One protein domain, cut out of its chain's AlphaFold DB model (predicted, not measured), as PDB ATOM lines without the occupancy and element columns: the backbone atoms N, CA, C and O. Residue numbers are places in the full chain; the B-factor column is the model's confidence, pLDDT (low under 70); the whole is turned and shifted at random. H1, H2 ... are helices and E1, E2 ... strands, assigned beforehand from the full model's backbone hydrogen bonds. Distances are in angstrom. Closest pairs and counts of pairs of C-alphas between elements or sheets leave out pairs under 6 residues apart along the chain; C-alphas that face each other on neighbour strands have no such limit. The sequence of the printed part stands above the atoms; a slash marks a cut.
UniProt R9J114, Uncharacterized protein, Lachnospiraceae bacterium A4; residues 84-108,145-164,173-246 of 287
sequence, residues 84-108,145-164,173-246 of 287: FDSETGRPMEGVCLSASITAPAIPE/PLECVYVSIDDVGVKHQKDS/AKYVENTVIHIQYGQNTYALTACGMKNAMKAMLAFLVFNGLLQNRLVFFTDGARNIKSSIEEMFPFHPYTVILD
ATOM      1  N   PHE A  84      35.837  11.493 -28.439       95.81
ATOM      2  CA  PHE A  84      36.572  12.691 -28.838       95.81
ATOM      3  C   PHE A  84      37.069  13.463 -27.617       95.81
ATOM      4  O   PHE A  84      36.354  13.631 -26.626       95.81
ATOM      5  N   ASP A  85      38.286  13.983 -27.706       94.94
ATOM      6  CA  ASP A  85      38.855  14.892 -26.724       94.94
ATOM      7  C   ASP A  85      38.059  16.207 -26.679       94.94
ATOM      8  O   ASP A  85      37.805  16.846 -27.701       94.94
ATOM      9  N   SER A  86      37.652  16.627 -25.480       93.62
ATOM     10  CA  SER A  86      36.749  17.771 -25.308       93.62
ATOM     11  C   SER A  86      37.403  19.130 -25.550       93.62
ATOM     12  O   SER A  86      36.691  20.123 -25.707       93.62
ATOM     13  N   GLU A  87      38.734  19.194 -25.571       90.69
ATOM     14  CA  GLU A  87      39.478  20.438 -25.771       90.69
ATOM     15  C   GLU A  87      39.884  20.654 -27.224       90.69
ATOM     16  O   GLU A  87      39.915  21.795 -27.696       90.69
ATOM     17  N   THR A  88      40.195  19.570 -27.928       90.06
ATOM     18  CA  THR A  88      40.729  19.581 -29.293       90.06
ATOM     19  C   THR A  88      39.721  19.109 -30.336       90.06
ATOM     20  O   THR A  88      39.866  19.471 -31.497       90.06
ATOM     21  N   GLY A  89      38.708  18.324 -29.951       89.94
ATOM     22  CA  GLY A  89      37.772  17.687 -30.881       89.94
ATOM     23  C   GLY A  89      38.375  16.512 -31.658       89.94
ATOM     24  O   GLY A  89      37.730  15.972 -32.551       89.94
ATOM     25  N   ARG A  90      39.602  16.089 -31.335       91.31
ATOM     26  CA  ARG A  90      40.252  14.950 -31.995       91.31
ATOM     27  C   ARG A  90      39.811  13.627 -31.376       91.31
ATOM     28  O   ARG A  90      39.500  13.602 -30.186       91.31
ATOM     29  N   PRO A  91      39.817  12.518 -32.135       93.12
ATOM     30  CA  PRO A  91      39.636  11.192 -31.553       93.12
ATOM     31  C   PRO A  91      40.672  10.964 -30.448       93.12
ATOM     32  O   PRO A  91      41.852  11.273 -30.631       93.12
ATOM     33  N   MET A  92      40.234  10.466 -29.294       92.81
ATOM     34  CA  MET A  92      41.134  10.138 -28.191       92.81
ATOM     35  C   MET A  92      42.070   8.986 -28.584       92.81
ATOM     36  O   MET A  92      41.725   8.126 -29.398       92.81
ATOM     37  N   GLU A  93      43.260   8.951 -27.988       88.50
ATOM     38  CA  GLU A  93      44.234   7.893 -28.251       88.50
ATOM     39  C   GLU A  93      43.650   6.507 -27.921       88.50
ATOM     40  O   GLU A  93      43.042   6.302 -26.871       88.50
ATOM     41  N   GLY A  94      43.800   5.557 -28.849       85.25
ATOM     42  CA  GLY A  94      43.256   4.201 -28.716       85.25
ATOM     43  C   GLY A  94      41.763   4.056 -29.037       85.25
ATOM     44  O   GLY A  94      41.264   2.931 -29.042       85.25
ATOM     45  N   VAL A  95      41.045   5.143 -29.349       90.31
ATOM     46  CA  VAL A  95      39.650   5.069 -29.806       90.31
ATOM     47  C   VAL A  95      39.599   4.798 -31.307       90.31
ATOM     48  O   VAL A  95      40.067   5.594 -32.121       90.31
ATOM     49  N   CYS A  96      38.964   3.691 -31.689       86.69
ATOM     50  CA  CYS A  96      38.598   3.426 -33.076       86.69
ATOM     51  C   CYS A  96      37.199   3.979 -33.355       86.69
ATOM     52  O   CYS A  96      36.207   3.466 -32.838       86.69
ATOM     53  N   LEU A  97      37.122   5.013 -34.195       90.12
ATOM     54  CA  LEU A  97      35.847   5.497 -34.715       90.12
ATOM     55  C   LEU A  97      35.206   4.449 -35.635       90.12
ATOM     56  O   LEU A  97      35.896   3.672 -36.297       90.12
ATOM     57  N   SER A  98      33.874   4.435 -35.690       90.12
ATOM     58  CA  SER A  98      33.133   3.539 -36.576       90.12
ATOM     59  C   SER A  98      33.458   3.813 -38.046       90.12
ATOM     60  O   SER A  98      33.611   4.965 -38.449       90.12
ATOM     61  N   ALA A  99      33.467   2.761 -38.870       89.38
ATOM     62  CA  ALA A  99      33.695   2.884 -40.313       89.38
ATOM     63  C   ALA A  99      32.684   3.820 -40.991       89.38
ATOM     64  O   ALA A  99      33.047   4.554 -41.896       89.38
ATOM     65  N   SER A 100      31.444   3.878 -40.496       89.31
ATOM     66  CA  SER A 100      30.435   4.827 -40.977       89.31
ATOM     67  C   SER A 100      30.819   6.296 -40.776       89.31
ATOM     68  O   SER A 100      30.261   7.144 -41.452       89.31
ATOM     69  N   ILE A 101      31.743   6.599 -39.858       91.69
ATOM     70  CA  ILE A 101      32.289   7.943 -39.647       91.69
ATOM     71  C   ILE A 101      33.577   8.106 -40.447       91.69
ATOM     72  O   ILE A 101      33.775   9.136 -41.064       91.69
ATOM     73  N   THR A 102      34.492   7.142 -40.455       91.56
ATOM     74  CA  THR A 102      35.792   7.362 -41.116       91.56
ATOM     75  C   THR A 102      35.755   7.172 -42.629       91.56
ATOM     76  O   THR A 102      36.520   7.800 -43.356       91.56
ATOM     77  N   ALA A 103      34.847   6.326 -43.101       88.94
ATOM     78  CA  ALA A 103      34.599   6.012 -44.498       88.94
ATOM     79  C   ALA A 103      33.077   5.875 -44.716       88.94
ATOM     80  O   ALA A 103      32.585   4.763 -44.934       88.94
ATOM     81  N   PRO A 104      32.310   6.981 -44.598       86.62
ATOM     82  CA  PRO A 104      30.881   6.969 -44.887       86.62
ATOM     83  C   PRO A 104      30.637   6.421 -46.296       86.62
ATOM     84  O   PRO A 104      31.413   6.677 -47.218       86.62
ATOM     85  N   ALA A 105      29.554   5.662 -46.461       82.94
ATOM     86  CA  ALA A 105      29.143   5.147 -47.761       82.94
ATOM     87  C   ALA A 105      28.592   6.304 -48.602       82.94
ATOM     88  O   ALA A 105      27.396   6.580 -48.589       82.94
ATOM     89  N   ILE A 106      29.485   7.019 -49.281       78.19
ATOM     90  CA  ILE A 106      29.128   8.101 -50.194       78.19
ATOM     91  C   ILE A 106      28.716   7.450 -51.520       78.19
ATOM     92  O   ILE A 106      29.539   6.744 -52.105       78.19
ATOM     93  N   PRO A 107      27.476   7.659 -51.999       78.25
ATOM     94  CA  PRO A 107      27.061   7.154 -53.299       78.25
ATOM     95  C   PRO A 107      27.982   7.688 -54.398       78.25
ATOM     96  O   PRO A 107      28.212   8.896 -54.496       78.25
ATOM     97  N   GLU A 108      28.519   6.785 -55.214       77.81
ATOM     98  CA  GLU A 108      29.241   7.165 -56.424       77.81
ATOM     99  C   GLU A 108      28.254   7.621 -57.498       77.81
ATOM    100  O   GLU A 108      27.113   7.152 -57.553       77.81
ATOM    101  N   PRO A 145      21.447  15.644 -53.095       74.19
ATOM    102  CA  PRO A 145      21.524  16.803 -52.206       74.19
ATOM    103  C   PRO A 145      20.838  16.582 -50.852       74.19
ATOM    104  O   PRO A 145      21.234  17.137 -49.832       74.19
ATOM    105  N   LEU A 146      19.795  15.746 -50.814       76.81
ATOM    106  CA  LEU A 146      19.045  15.460 -49.588       76.81
ATOM    107  C   LEU A 146      19.796  14.532 -48.622       76.81
ATOM    108  O   LEU A 146      19.435  14.474 -47.449       76.81
ATOM    109  N   GLU A 147      20.826  13.838 -49.105       83.75
ATOM    110  CA  GLU A 147      21.665  12.929 -48.320       83.75
ATOM    111  C   GLU A 147      22.983  13.579 -47.889       83.75
ATOM    112  O   GLU A 147      23.764  12.967 -47.168       83.75
ATOM    113  N   CYS A 148      23.233  14.829 -48.285       90.81
ATOM    114  CA  CYS A 148      24.401  15.587 -47.858       90.81
ATOM    115  C   CYS A 148      24.093  16.435 -46.622       90.81
ATOM    116  O   CYS A 148      22.975  16.913 -46.413       90.81
ATOM    117  N   VAL A 149      25.117  16.641 -45.797       94.75
ATOM    118  CA  VAL A 149      25.070  17.573 -44.672       94.75
ATOM    119  C   VAL A 149      25.842  18.817 -45.075       94.75
ATOM    120  O   VAL A 149      27.075  18.822 -45.125       94.75
ATOM    121  N   TYR A 150      25.104  19.880 -45.359       95.56
ATOM    122  CA  TYR A 150      25.693  21.161 -45.711       95.56
ATOM    123  C   TYR A 150      26.001  21.959 -44.464       95.56
ATOM    124  O   TYR A 150      25.169  22.073 -43.564       95.56
ATOM    125  N   VAL A 151      27.179  22.559 -44.445       96.50
ATOM    126  CA  VAL A 151      27.650  23.367 -43.335       96.50
ATOM    127  C   VAL A 151      28.163  24.697 -43.864       96.50
ATOM    128  O   VAL A 151      29.236  24.759 -44.452       96.50
ATOM    129  N   SER A 152      27.435  25.781 -43.628       95.44
ATOM    130  CA  SER A 152      27.919  27.131 -43.929       95.44
ATOM    131  C   SER A 152      28.576  27.728 -42.692       95.44
ATOM    132  O   SER A 152      27.956  27.747 -41.628       95.44
ATOM    133  N   ILE A 153      29.808  28.216 -42.825       94.50
ATOM    134  CA  ILE A 153      30.582  28.784 -41.715       94.50
ATOM    135  C   ILE A 153      30.983  30.211 -42.063       94.50
ATOM    136  O   ILE A 153      31.567  30.450 -43.120       94.50
ATOM    137  N   ASP A 154      30.703  31.134 -41.149       92.12
ATOM    138  CA  ASP A 154      31.145  32.525 -41.232       92.12
ATOM    139  C   ASP A 154      31.588  33.028 -39.854       92.12
ATOM    140  O   ASP A 154      31.122  32.539 -38.818       92.12
ATOM    141  N   ASP A 155      32.487  34.007 -39.840       89.38
ATOM    142  CA  ASP A 155      33.018  34.593 -38.617       89.38
ATOM    143  C   ASP A 155      32.698  36.085 -38.534       89.38
ATOM    144  O   ASP A 155      33.119  36.908 -39.350       89.38
ATOM    145  N   VAL A 156      31.928  36.455 -37.513       85.38
ATOM    146  CA  VAL A 156      31.419  37.812 -37.334       85.38
ATOM    147  C   VAL A 156      32.252  38.531 -36.280       85.38
ATOM    148  O   VAL A 156      32.063  38.363 -35.075       85.38
ATOM    149  N   GLY A 157      33.163  39.384 -36.744       83.44
ATOM    150  CA  GLY A 157      33.988  40.232 -35.885       83.44
ATOM    151  C   GLY A 157      33.290  41.535 -35.486       83.44
ATOM    152  O   GLY A 157      33.015  42.392 -36.329       83.44
ATOM    153  N   VAL A 158      33.082  41.756 -34.187       79.69
ATOM    154  CA  VAL A 158      32.635  43.047 -33.632       79.69
ATOM    155  C   VAL A 158      33.757  43.711 -32.850       79.69
ATOM    156  O   VAL A 158      34.574  43.048 -32.220       79.69
ATOM    157  N   LYS A 159      33.843  45.047 -32.892       79.31
ATOM    158  CA  LYS A 159      34.857  45.764 -32.105       79.31
ATOM    159  C   LYS A 159      34.609  45.511 -30.626       79.31
ATOM    160  O   LYS A 159      33.511  45.768 -30.140       79.31
ATOM    161  N   HIS A 160      35.649  45.088 -29.922       74.31
ATOM    162  CA  HIS A 160      35.569  44.921 -28.484       74.31
ATOM    163  C   HIS A 160      35.323  46.285 -27.827       74.31
ATOM    164  O   HIS A 160      36.045  47.262 -28.081       74.31
ATOM    165  N   GLN A 161      34.270  46.374 -27.018       67.06
ATOM    166  CA  GLN A 161      33.968  47.582 -26.267       67.06
ATOM    167  C   GLN A 161      34.919  47.656 -25.074       67.06
ATOM    168  O   GLN A 161      34.946  46.768 -24.238       67.06
ATOM    169  N   LYS A 162      35.722  48.722 -25.000       67.25
ATOM    170  CA  LYS A 162      36.637  48.923 -23.871       67.25
ATOM    171  C   LYS A 162      35.851  49.238 -22.600       67.25
ATOM    172  O   LYS A 162      35.071  50.191 -22.611       67.25
ATOM    173  N   ASP A 163      36.167  48.546 -21.508       63.66
ATOM    174  CA  ASP A 163      35.582  48.801 -20.183       63.66
ATOM    175  C   ASP A 163      35.879  50.212 -19.661       63.66
ATOM    176  O   ASP A 163      35.055  50.838 -18.994       63.66
ATOM    177  N   SER A 164      37.053  50.762 -19.990       61.06
ATOM    178  CA  SER A 164      37.409  52.144 -19.667       61.06
ATOM    179  C   SER A 164      38.377  52.751 -20.686       61.06
ATOM    180  O   SER A 164      39.139  52.061 -21.365       61.06
ATOM    181  N   ALA A 173      42.174  42.116 -27.135       62.56
ATOM    182  CA  ALA A 173      41.828  41.845 -28.524       62.56
ATOM    183  C   ALA A 173      40.898  42.943 -29.064       62.56
ATOM    184  O   ALA A 173      39.895  43.310 -28.455       62.56
ATOM    185  N   LYS A 174      41.271  43.528 -30.210       70.19
ATOM    186  CA  LYS A 174      40.538  44.657 -30.806       70.19
ATOM    187  C   LYS A 174      39.125  44.257 -31.243       70.19
ATOM    188  O   LYS A 174      38.253  45.124 -31.344       70.19
ATOM    189  N   TYR A 175      38.922  42.972 -31.504       75.88
ATOM    190  CA  TYR A 175      37.671  42.393 -31.958       75.88
ATOM    191  C   TYR A 175      37.304  41.189 -31.093       75.88
ATOM    192  O   TYR A 175      38.187  40.495 -30.592       75.88
ATOM    193  N   VAL A 176      36.003  40.983 -30.922       78.50
ATOM    194  CA  VAL A 176      35.405  39.731 -30.460       78.50
ATOM    195  C   VAL A 176      34.803  39.077 -31.694       78.50
ATOM    196  O   VAL A 176      34.037  39.721 -32.412       78.50
ATOM    197  N   GLU A 177      35.188  37.837 -31.951       85.19
ATOM    198  CA  GLU A 177      34.752  37.061 -33.108       85.19
ATOM    199  C   GLU A 177      33.694  36.057 -32.653       85.19
ATOM    200  O   GLU A 177      33.920  35.274 -31.729       85.19
ATOM    201  N   ASN A 178      32.514  36.124 -33.262       89.31
ATOM    202  CA  ASN A 178      31.460  35.138 -33.077       89.31
ATOM    203  C   ASN A 178      31.318  34.342 -34.362       89.31
ATOM    204  O   ASN A 178      30.926  34.886 -35.395       89.31
ATOM    205  N   THR A 179      31.570  33.047 -34.272       92.94
ATOM    206  CA  THR A 179      31.432  32.157 -35.413       92.94
ATOM    207  C   THR A 179      30.004  31.642 -35.479       92.94
ATOM    208  O   THR A 179      29.451  31.164 -34.480       92.94
ATOM    209  N   VAL A 180      29.410  31.746 -36.663       93.50
ATOM    210  CA  VAL A 180      28.070  31.257 -36.974       93.50
ATOM    211  C   VAL A 180      28.207  30.063 -37.904       93.50
ATOM    212  O   VAL A 180      28.847  30.143 -38.949       93.50
ATOM    213  N   ILE A 181      27.590  28.954 -37.512       96.31
ATOM    214  CA  ILE A 181      27.578  27.712 -38.275       96.31
ATOM    215  C   ILE A 181      26.128  27.364 -38.572       96.31
ATOM    216  O   ILE A 181      25.334  27.145 -37.657       96.31
ATOM    217  N   HIS A 182      25.783  27.296 -39.850       97.06
ATOM    218  CA  HIS A 182      24.488  26.818 -40.307       97.06
ATOM    219  C   HIS A 182      24.628  25.392 -40.832       97.06
ATOM    220  O   HIS A 182      25.433  25.153 -41.725       97.06
ATOM    221  N   ILE A 183      23.841  24.459 -40.300       97.44
ATOM    222  CA  ILE A 183      23.855  23.044 -40.678       97.44
ATOM    223  C   ILE A 183      22.515  22.707 -41.325       97.44
ATOM    224  O   ILE A 183      21.467  22.942 -40.724       97.44
ATOM    225  N   GLN A 184      22.540  22.123 -42.518       95.81
ATOM    226  CA  GLN A 184      21.351  21.653 -43.218       95.81
ATOM    227  C   GLN A 184      21.482  20.170 -43.562       95.81
ATOM    228  O   GLN A 184      22.495  19.741 -44.106       95.81
ATOM    229  N   TYR A 185      20.429  19.407 -43.271       94.19
ATOM    230  CA  TYR A 185      20.290  18.011 -43.680       94.19
ATOM    231  C   TYR A 185      18.841  17.744 -44.093       94.19
ATOM    232  O   TYR A 185      17.912  17.913 -43.293       94.19
ATOM    233  N   GLY A 186      18.638  17.379 -45.361       89.88
ATOM    234  CA  GLY A 186      17.313  17.323 -45.972       89.88
ATOM    235  C   GLY A 186      16.578  18.667 -45.855       89.88
ATOM    236  O   GLY A 186      17.057  19.699 -46.326       89.88
ATOM    237  N   GLN A 187      15.411  18.656 -45.205       90.06
ATOM    238  CA  GLN A 187      14.606  19.860 -44.938       90.06
ATOM    239  C   GLN A 187      14.922  20.535 -43.595       90.06
ATOM    240  O   GLN A 187      14.400  21.612 -43.312       90.06
ATOM    241  N   ASN A 188      15.746  19.909 -42.752       92.94
ATOM    242  CA  ASN A 188      16.045  20.427 -41.426       92.94
ATOM    243  C   ASN A 188      17.221  21.397 -41.484       92.94
ATOM    244  O   ASN A 188      18.246  21.106 -42.101       92.94
ATOM    245  N   THR A 189      17.084  22.521 -40.785       95.38
ATOM    246  CA  THR A 189      18.103  23.570 -40.694       95.38
ATOM    247  C   THR A 189      18.377  23.916 -39.240       95.38
ATOM    248  O   THR A 189      17.442  24.132 -38.465       95.38
ATOM    249  N   TYR A 190      19.650  24.030 -38.887       96.06
ATOM    250  CA  TYR A 190      20.117  24.336 -37.541       96.06
ATOM    251  C   TYR A 190      21.145  25.459 -37.594       96.06
ATOM    252  O   TYR A 190      21.925  25.551 -38.537       96.06
ATOM    253  N   ALA A 191      21.169  26.301 -36.564       95.12
ATOM    254  CA  ALA A 191      22.171  27.345 -36.414       95.12
ATOM    255  C   ALA A 191      22.865  27.191 -35.062       95.12
ATOM    256  O   ALA A 191      22.206  27.126 -34.022       95.12
ATOM    257  N   LEU A 192      24.191  27.143 -35.090       94.19
ATOM    258  CA  LEU A 192      25.051  27.154 -33.919       94.19
ATOM    259  C   LEU A 192      25.840  28.457 -33.915       94.19
ATOM    260  O   LEU A 192      26.334  28.907 -34.949       94.19
ATOM    261  N   THR A 193      25.972  29.057 -32.739       91.25
ATOM    262  CA  THR A 193      26.759  30.274 -32.546       91.25
ATOM    263  C   THR A 193      27.619  30.113 -31.313       91.25
ATOM    264  O   THR A 193      27.106  29.723 -30.262       91.25
ATOM    265  N   ALA A 194      28.900  30.444 -31.415       91.00
ATOM    266  CA  ALA A 194      29.779  30.488 -30.258       91.00
ATOM    267  C   ALA A 194      30.786  31.631 -30.377       91.00
ATOM    268  O   ALA A 194      31.150  32.052 -31.477       91.00
ATOM    269  N   CYS A 195      31.258  32.098 -29.222       87.88
ATOM    270  CA  CYS A 195      32.386  33.015 -29.157       87.88
ATOM    271  C   CYS A 195      33.657  32.259 -29.571       87.88
ATOM    272  O   CYS A 195      34.103  31.337 -28.875       87.88
ATOM    273  N   GLY A 196      34.204  32.648 -30.720       88.81
ATOM    274  CA  GLY A 196      35.385  32.072 -31.348       88.81
ATOM    275  C   GLY A 196      35.156  30.767 -32.120       88.81
ATOM    276  O   GLY A 196      34.426  29.862 -31.699       88.81
ATOM    277  N   MET A 197      35.911  30.636 -33.215       91.25
ATOM    278  CA  MET A 197      35.904  29.491 -34.136       91.25
ATOM    279  C   MET A 197      36.084  28.150 -33.422       91.25
ATOM    280  O   MET A 197      35.330  27.211 -33.655       91.25
ATOM    281  N   LYS A 198      37.043  28.057 -32.493       92.00
ATOM    282  CA  LYS A 198      37.350  26.806 -31.782       92.00
ATOM    283  C   LYS A 198      36.122  26.234 -31.065       92.00
ATOM    284  O   LYS A 198      35.842  25.042 -31.167       92.00
ATOM    285  N   ASN A 199      35.383  27.076 -30.346       92.69
ATOM    286  CA  ASN A 199      34.211  26.635 -29.592       92.69
ATOM    287  C   ASN A 199      33.051  26.276 -30.521       92.69
ATOM    288  O   ASN A 199      32.389  25.264 -30.294       92.69
ATOM    289  N   ALA A 200      32.857  27.045 -31.596       94.81
ATOM    290  CA  ALA A 200      31.835  26.754 -32.596       94.81
ATOM    291  C   ALA A 200      32.097  25.409 -33.292       94.81
ATOM    292  O   ALA A 200      31.191  24.584 -33.394       94.81
ATOM    293  N   MET A 201      33.345  25.138 -33.682       95.94
ATOM    294  CA  MET A 201      33.737  23.878 -34.321       95.94
ATOM    295  C   MET A 201      33.553  22.672 -33.389       95.94
ATOM    296  O   MET A 201      33.048  21.641 -33.828       95.94
ATOM    297  N   LYS A 202      33.880  22.801 -32.092       96.19
ATOM    298  CA  LYS A 202      33.595  21.756 -31.088       96.19
ATOM    299  C   LYS A 202      32.094  21.486 -30.959       96.19
ATOM    300  O   LYS A 202      31.681  20.328 -30.958       96.19
ATOM    301  N   ALA A 203      31.284  22.543 -30.865       96.56
ATOM    302  CA  ALA A 203      29.828  22.429 -30.776       96.56
ATOM    303  C   ALA A 203      29.236  21.776 -32.032       96.56
ATOM    304  O   ALA A 203      28.367  20.912 -31.928       96.56
ATOM    305  N   MET A 204      29.752  22.130 -33.210       97.50
ATOM    306  CA  MET A 204      29.377  21.508 -34.474       97.50
ATOM    307  C   MET A 204      29.744  20.027 -34.508       97.50
ATOM    308  O   MET A 204      28.877  19.216 -34.814       97.50
ATOM    309  N   LEU A 205      30.975  19.645 -34.158       97.62
ATOM    310  CA  LEU A 205      31.364  18.234 -34.122       97.62
ATOM    311  C   LEU A 205      30.466  17.436 -33.166       97.62
ATOM    312  O   LEU A 205      29.956  16.383 -33.543       97.62
ATOM    313  N   ALA A 206      30.223  17.961 -31.961       97.69
ATOM    314  CA  ALA A 206      29.320  17.347 -30.991       97.69
ATOM    315  C   ALA A 206      27.903  17.182 -31.560       97.69
ATOM    316  O   ALA A 206      27.299  16.120 -31.425       97.69
ATOM    317  N   PHE A 207      27.383  18.208 -32.235       97.56
ATOM    318  CA  PHE A 207      26.079  18.155 -32.885       97.56
ATOM    319  C   PHE A 207      26.038  17.098 -33.996       97.56
ATOM    320  O   PHE A 207      25.111  16.288 -34.037       97.56
ATOM    321  N   LEU A 208      27.043  17.074 -34.874       97.31
ATOM    322  CA  LEU A 208      27.108  16.146 -36.002       97.31
ATOM    323  C   LEU A 208      27.181  14.693 -35.524       97.31
ATOM    324  O   LEU A 208      26.437  13.850 -36.022       97.31
ATOM    325  N   VAL A 209      28.037  14.396 -34.541       96.25
ATOM    326  CA  VAL A 209      28.191  13.027 -34.034       96.25
ATOM    327  C   VAL A 209      26.960  12.565 -33.256       96.25
ATOM    328  O   VAL A 209      26.480  11.457 -33.477       96.25
ATOM    329  N   PHE A 210      26.393  13.425 -32.405       96.38
ATOM    330  CA  PHE A 210      25.231  13.076 -31.587       96.38
ATOM    331  C   PHE A 210      23.997  12.749 -32.429       96.38
ATOM    332  O   PHE A 210      23.229  11.861 -32.069       96.38
ATOM    333  N   ASN A 211      23.828  13.446 -33.555       95.56
ATOM    334  CA  ASN A 211      22.710  13.243 -34.473       95.56
ATOM    335  C   ASN A 211      23.016  12.231 -35.592       95.56
ATOM    336  O   ASN A 211      22.214  12.083 -36.508       95.56
ATOM    337  N   GLY A 212      24.170  11.549 -35.557       94.19
ATOM    338  CA  GLY A 212      24.549  10.570 -36.583       94.19
ATOM    339  C   GLY A 212      24.787  11.169 -37.975       94.19
ATOM    340  O   GLY A 212      24.784  10.444 -38.965       94.19
ATOM    341  N   LEU A 213      25.011  12.482 -38.069       94.81
ATOM    342  CA  LEU A 213      25.164  13.193 -39.340       94.81
ATOM    343  C   LEU A 213      26.517  12.927 -40.007       94.81
ATOM    344  O   LEU A 213      26.608  13.015 -41.225       94.81
ATOM    345  N   LEU A 214      27.523  12.502 -39.238       94.25
ATOM    346  CA  LEU A 214      28.826  12.052 -39.751       94.25
ATOM    347  C   LEU A 214      28.765  10.733 -40.543       94.25
ATOM    348  O   LEU A 214      29.803  10.224 -40.936       94.25
ATOM    349  N   GLN A 215      27.588  10.138 -40.740       91.81
ATOM    350  CA  GLN A 215      27.416   9.002 -41.659       91.81
ATOM    351  C   GLN A 215      27.204   9.448 -43.109       91.81
ATOM    352  O   GLN A 215      27.216   8.627 -44.020       91.81
ATOM    353  N   ASN A 216      27.001  10.748 -43.303       91.25
ATOM    354  CA  ASN A 216      26.706  11.374 -44.578       91.25
ATOM    355  C   ASN A 216      27.916  12.182 -45.056       91.25
ATOM    356  O   ASN A 216      28.808  12.513 -44.275       91.25
ATOM    357  N   ARG A 217      27.913  12.564 -46.335       90.31
ATOM    358  CA  ARG A 217      28.921  13.473 -46.890       90.31
ATOM    359  C   ARG A 217      28.780  14.867 -46.274       90.31
ATOM    360  O   ARG A 217      27.704  15.463 -46.342       90.31
ATOM    361  N   LEU A 218      29.871  15.407 -45.731       94.06
ATOM    362  CA  LEU A 218      29.932  16.805 -45.301       94.06
ATOM    363  C   LEU A 218      30.337  17.719 -46.460       94.06
ATOM    364  O   LEU A 218      31.345  17.483 -47.131       94.06
ATOM    365  N   VAL A 219      29.590  18.806 -46.646       94.06
ATOM    366  CA  VAL A 219      29.887  19.847 -47.636       94.06
ATOM    367  C   VAL A 219      29.944  21.200 -46.934       94.06
ATOM    368  O   VAL A 219      28.930  21.722 -46.477       94.06
ATOM    369  N   PHE A 220      31.137  21.776 -46.836       94.88
ATOM    370  CA  PHE A 220      31.369  23.064 -46.196       94.88
ATOM    371  C   PHE A 220      31.273  24.213 -47.199       94.88
ATOM    372  O   PHE A 220      32.019  24.237 -48.175       94.88
ATOM    373  N   PHE A 221      30.440  25.211 -46.917       93.44
ATOM    374  CA  PHE A 221      30.435  26.503 -47.598       93.44
ATOM    375  C   PHE A 221      31.201  27.528 -46.765       93.44
ATOM    376  O   PHE A 221      30.846  27.795 -45.616       93.44
ATOM    377  N   THR A 222      32.261  28.100 -47.337       92.38
ATOM    378  CA  THR A 222      33.143  29.042 -46.626       92.38
ATOM    379  C   THR A 222      33.484  30.243 -47.501       92.38
ATOM    380  O   THR A 222      33.416  30.165 -48.727       92.38
ATOM    381  N   ASP A 223      33.910  31.348 -46.895       88.62
ATOM    382  CA  ASP A 223      34.424  32.530 -47.602       88.62
ATOM    383  C   ASP A 223      35.886  32.377 -48.085       88.62
ATOM    384  O   ASP A 223      36.451  33.282 -48.708       88.62
ATOM    385  N   GLY A 224      36.511  31.227 -47.810       84.06
ATOM    386  CA  GLY A 224      37.906  30.938 -48.136       84.06
ATOM    387  C   GLY A 224      38.920  31.551 -47.167       84.06
ATOM    388  O   GLY A 224      40.120  31.555 -47.469       84.06
ATOM    389  N   ALA A 225      38.487  32.067 -46.014       87.69
ATOM    390  CA  ALA A 225      39.389  32.562 -44.988       87.69
ATOM    391  C   ALA A 225      40.283  31.439 -44.439       87.69
ATOM    392  O   ALA A 225      39.869  30.296 -44.219       87.69
ATOM    393  N   ARG A 226      41.562  31.770 -44.217       90.31
ATOM    394  CA  ARG A 226      42.585  30.788 -43.826       90.31
ATOM    395  C   ARG A 226      42.279  30.135 -42.477       90.31
ATOM    396  O   ARG A 226      42.538  28.948 -42.333       90.31
ATOM    397  N   ASN A 227      41.739  30.898 -41.526       90.00
ATOM    398  CA  ASN A 227      41.348  30.417 -40.199       90.00
ATOM    399  C   ASN A 227      40.204  29.393 -40.266       90.00
ATOM    400  O   ASN A 227      40.251  28.397 -39.550       90.00
ATOM    401  N   ILE A 228      39.205  29.602 -41.132       91.94
ATOM    402  CA  ILE A 228      38.108  28.643 -41.328       91.94
ATOM    403  C   ILE A 228      38.659  27.358 -41.940       91.94
ATOM    404  O   ILE A 228      38.438  26.275 -41.403       91.94
ATOM    405  N   LYS A 229      39.450  27.480 -43.014       92.75
ATOM    406  CA  LYS A 229      40.058  26.324 -43.678       92.75
ATOM    407  C   LYS A 229      40.916  25.491 -42.719       92.75
ATOM    408  O   LYS A 229      40.708  24.285 -42.634       92.75
ATOM    409  N   SER A 230      41.824  26.123 -41.969       94.12
ATOM    410  CA  SER A 230      42.668  25.408 -41.005       94.12
ATOM    411  C   SER A 230      41.843  24.748 -39.902       94.12
ATOM    412  O   SER A 230      42.141  23.632 -39.499       94.12
ATOM    413  N   SER A 231      40.767  25.397 -39.448       94.31
ATOM    414  CA  SER A 231      39.892  24.831 -38.417       94.31
ATOM    415  C   SER A 231      39.144  23.589 -38.908       94.31
ATOM    416  O   SER A 231      38.991  22.638 -38.147       94.31
ATOM    417  N   ILE A 232      38.690  23.568 -40.168       95.25
ATOM    418  CA  ILE A 232      38.057  22.383 -40.773       95.25
ATOM    419  C   ILE A 232      39.077  21.243 -40.893       95.25
ATOM    420  O   ILE A 232      38.795  20.131 -40.450       95.25
ATOM    421  N   GLU A 233      40.270  21.528 -41.425       94.38
ATOM    422  CA  GLU A 233      41.356  20.547 -41.588       94.38
ATOM    423  C   GLU A 233      41.801  19.940 -40.248       94.38
ATOM    424  O   GLU A 233      42.056  18.740 -40.151       94.38
ATOM    425  N   GLU A 234      41.867  20.752 -39.193       93.56
ATOM    426  CA  GLU A 234      42.226  20.295 -37.850       93.56
ATOM    427  C   GLU A 234      41.118  19.483 -37.169       93.56
ATOM    428  O   GLU A 234      41.433  18.581 -36.385       93.56
ATOM    429  N   MET A 235      39.848  19.804 -37.444       95.06
ATOM    430  CA  MET A 235      38.685  19.193 -36.796       95.06
ATOM    431  C   MET A 235      38.244  17.886 -37.462       95.06
ATOM    432  O   MET A 235      37.797  16.984 -36.762       95.06
ATOM    433  N   PHE A 236      38.387  17.748 -38.786       94.25
ATOM    434  CA  PHE A 236      37.905  16.582 -39.544       94.25
ATOM    435  C   PHE A 236      38.996  15.759 -40.255       94.25
ATOM    436  O   PHE A 236      38.723  15.212 -41.320       94.25
ATOM    437  N   PRO A 237      40.210  15.554 -39.702       92.50
ATOM    438  CA  PRO A 237      41.218  14.728 -40.376       92.50
ATOM    439  C   PRO A 237      40.790  13.255 -40.510       92.50
ATOM    440  O   PRO A 237      41.387  12.501 -41.272       92.50
ATOM    441  N   PHE A 238      39.780  12.833 -39.744       91.81
ATOM    442  CA  PHE A 238      39.266  11.467 -39.698       91.81
ATOM    443  C   PHE A 238      38.023  11.239 -40.567       91.81
ATOM    444  O   PHE A 238      37.546  10.111 -40.597       91.81
ATOM    445  N   HIS A 239      37.459  12.267 -41.206       92.81
ATOM    446  CA  HIS A 239      36.187  12.182 -41.931       92.81
ATOM    447  C   HIS A 239      36.308  12.886 -43.290       92.81
ATOM    448  O   HIS A 239      36.847  13.991 -43.336       92.81
ATOM    449  N   PRO A 240      35.820  12.305 -44.399       91.25
ATOM    450  CA  PRO A 240      35.879  12.962 -45.700       91.25
ATOM    451  C   PRO A 240      34.922  14.157 -45.770       91.25
ATOM    452  O   PRO A 240      33.785  14.096 -45.313       91.25
ATOM    453  N   TYR A 241      35.359  15.247 -46.395       93.12
ATOM    454  CA  TYR A 241      34.528  16.429 -46.601       93.12
ATOM    455  C   TYR A 241      34.878  17.141 -47.905       93.12
ATOM    456  O   TYR A 241      35.988  17.025 -48.426       93.12
ATOM    457  N   THR A 242      33.936  17.936 -48.399       91.75
ATOM    458  CA  THR A 242      34.131  18.849 -49.530       91.75
ATOM    459  C   THR A 242      34.072  20.283 -49.035       91.75
ATOM    460  O   THR A 242      33.265  20.601 -48.167       91.75
ATOM    461  N   VAL A 243      34.906  21.163 -49.587       92.06
ATOM    462  CA  VAL A 243      34.834  22.603 -49.320       92.06
ATOM    463  C   VAL A 243      34.478  23.323 -50.610       92.06
ATOM    464  O   VAL A 243      35.207  23.235 -51.597       92.06
ATOM    465  N   ILE A 244      33.378  24.063 -50.581       89.38
ATOM    466  CA  ILE A 244      32.901  24.918 -51.660       89.38
ATOM    467  C   ILE A 244      33.033  26.374 -51.205       89.38
ATOM    468  O   ILE A 244      32.672  26.748 -50.087       89.38
ATOM    469  N   LEU A 245      33.586  27.212 -52.077       87.81
ATOM    470  CA  LEU A 245      33.682  28.644 -51.824       87.81
ATOM    471  C   LEU A 245      32.313  29.297 -52.046       87.81
ATOM    472  O   LEU A 245      31.686  29.078 -53.082       87.81
ATOM    473  N   ASP A 246      31.871  30.132 -51.109       85.94
ATOM    474  CA  ASP A 246      30.639  30.903 -51.263       85.94
ATOM    475  C   ASP A 246      30.703  31.794 -52.516       85.94
ATOM    476  O   ASP A 246      31.656  32.550 -52.735       85.94
TER     477      ASP A 246
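AT A GLANCE: This is residues 84 to 108, 145 to 164 and 173 to 246 of the 287 residues of an uncharacterized protein of Lachnospiraceae bacterium A4 (UniProt R9J114). Look for a twisted sheet of five strands with two helices, H2 and H3, packed side by side on one face, while the other face is bare of helices. The long strands E1 and E2 run on past the rest of the sheet as a two-stranded arm, and residues 84 to 98, with no named element, pass beyond the helices, on their side away from the sheet, to the small helix H1 near the other end. You have 119 printed residues with three named helices and five named strands, in the order H1 E1 E2 E3 H2 E4 H3 E5. The sheet is mixed, in the order E3 E2 E1 E4 E5, and the class is mixed, helices and strands. The whole is compact, with a radius of gyration of the C-alphas of 15.2 A, yet elongated, with spans of 56 by 34 by 23 A.

IN THESE COORDINATES: Start at Phe 84 and go through the unnamed residues 84 to 98 to C-alpha 99 at (33.695, 2.884, -40.313), where H1 begins; it holds residues 99 to 102. After the first cut, find C-alpha 148 at (24.401, 15.587, -47.858); from there E1, residues 148 to 159, runs 35.6 A. After the second cut, E2, residues 175 to 185, runs 32.2 A, and E3, residues 188 to 195, runs 24.0 A. Next comes H2, residues 197 to 210, 19.7 A long. E4, residues 217 to 222, measures 16.1 A and H3, residues 226 to 235, 14.1 A. E5, residues 241 to 245, ends at C-alpha 245, at (33.682, 28.644, -51.824).

HOW THE PARTS SIT: Begin with the sheet, whose edge strands are E3 and E5. E3 and E2 form a hairpin, antiparallel at 163 degrees between their directions; look at N 183 and O 190, 2.8 A apart. E2 and E1 are antiparallel at 164 degrees, with N 152 and O 182 at 2.8 A. E1 and E4 are parallel at 28 degrees, with N 151 and O 219 at 2.8 A. E4 and E5 are parallel at 27 degrees, with N 244 and O 220 at 2.8 A. These N and O pairs are within hydrogen-bond range. H2 and H3 lie on the same face, making two layers, helices on one face of a sheet. H2 has a height over the sheet of 8.9 A and lies over E2 and only just over E3, where 3 of its C-alphas fall; it runs along the strands, at 16 degrees to E2 on the local plane. The closest C-alphas of E3 and H2 are those of Ala 194 and Ala 200, 4.9 A apart. H3 has a height over the sheet of 8.2 A and lies over none of the strands, but only just, with 2 C-alphas falling on E1 and 2 on E4. H2 and H3 touch, closest at the C-alphas of Met 201 and Met 235, 7.2 A, and run the same way at a tilt of 37 degrees, only just steep. E4, H3 and E5 make a strand-helix-strand unit, two parallel neighbour strands with a helix between them in the chain; its crossover is right-handed. E3, H2 and E4 make a split one, with E2 and E1 between its strands in the sheet, also right-handed. H1 is not on the sheet and is apart from H2 and H3. Every O i to N i+4 pair is within hydrogen-bond range in H2 and H3; H1 is too short for such a pair.

THE WHOLE: The C-alphas farthest apart are those of Glu 108 and Ser 164, 58.7 A. Residues 109 to 144 are not printed, with 13.0 A between C-alphas 108 and 145, nor are residues 165 to 172, with 14.3 A between C-alphas 164 and 173. Of the links printed whole, H2 to E4 is short and the other four are tight. The mean pLDDT of the printed part is 89.6; look for values under 70 at residues 161 to 164 and residue 173.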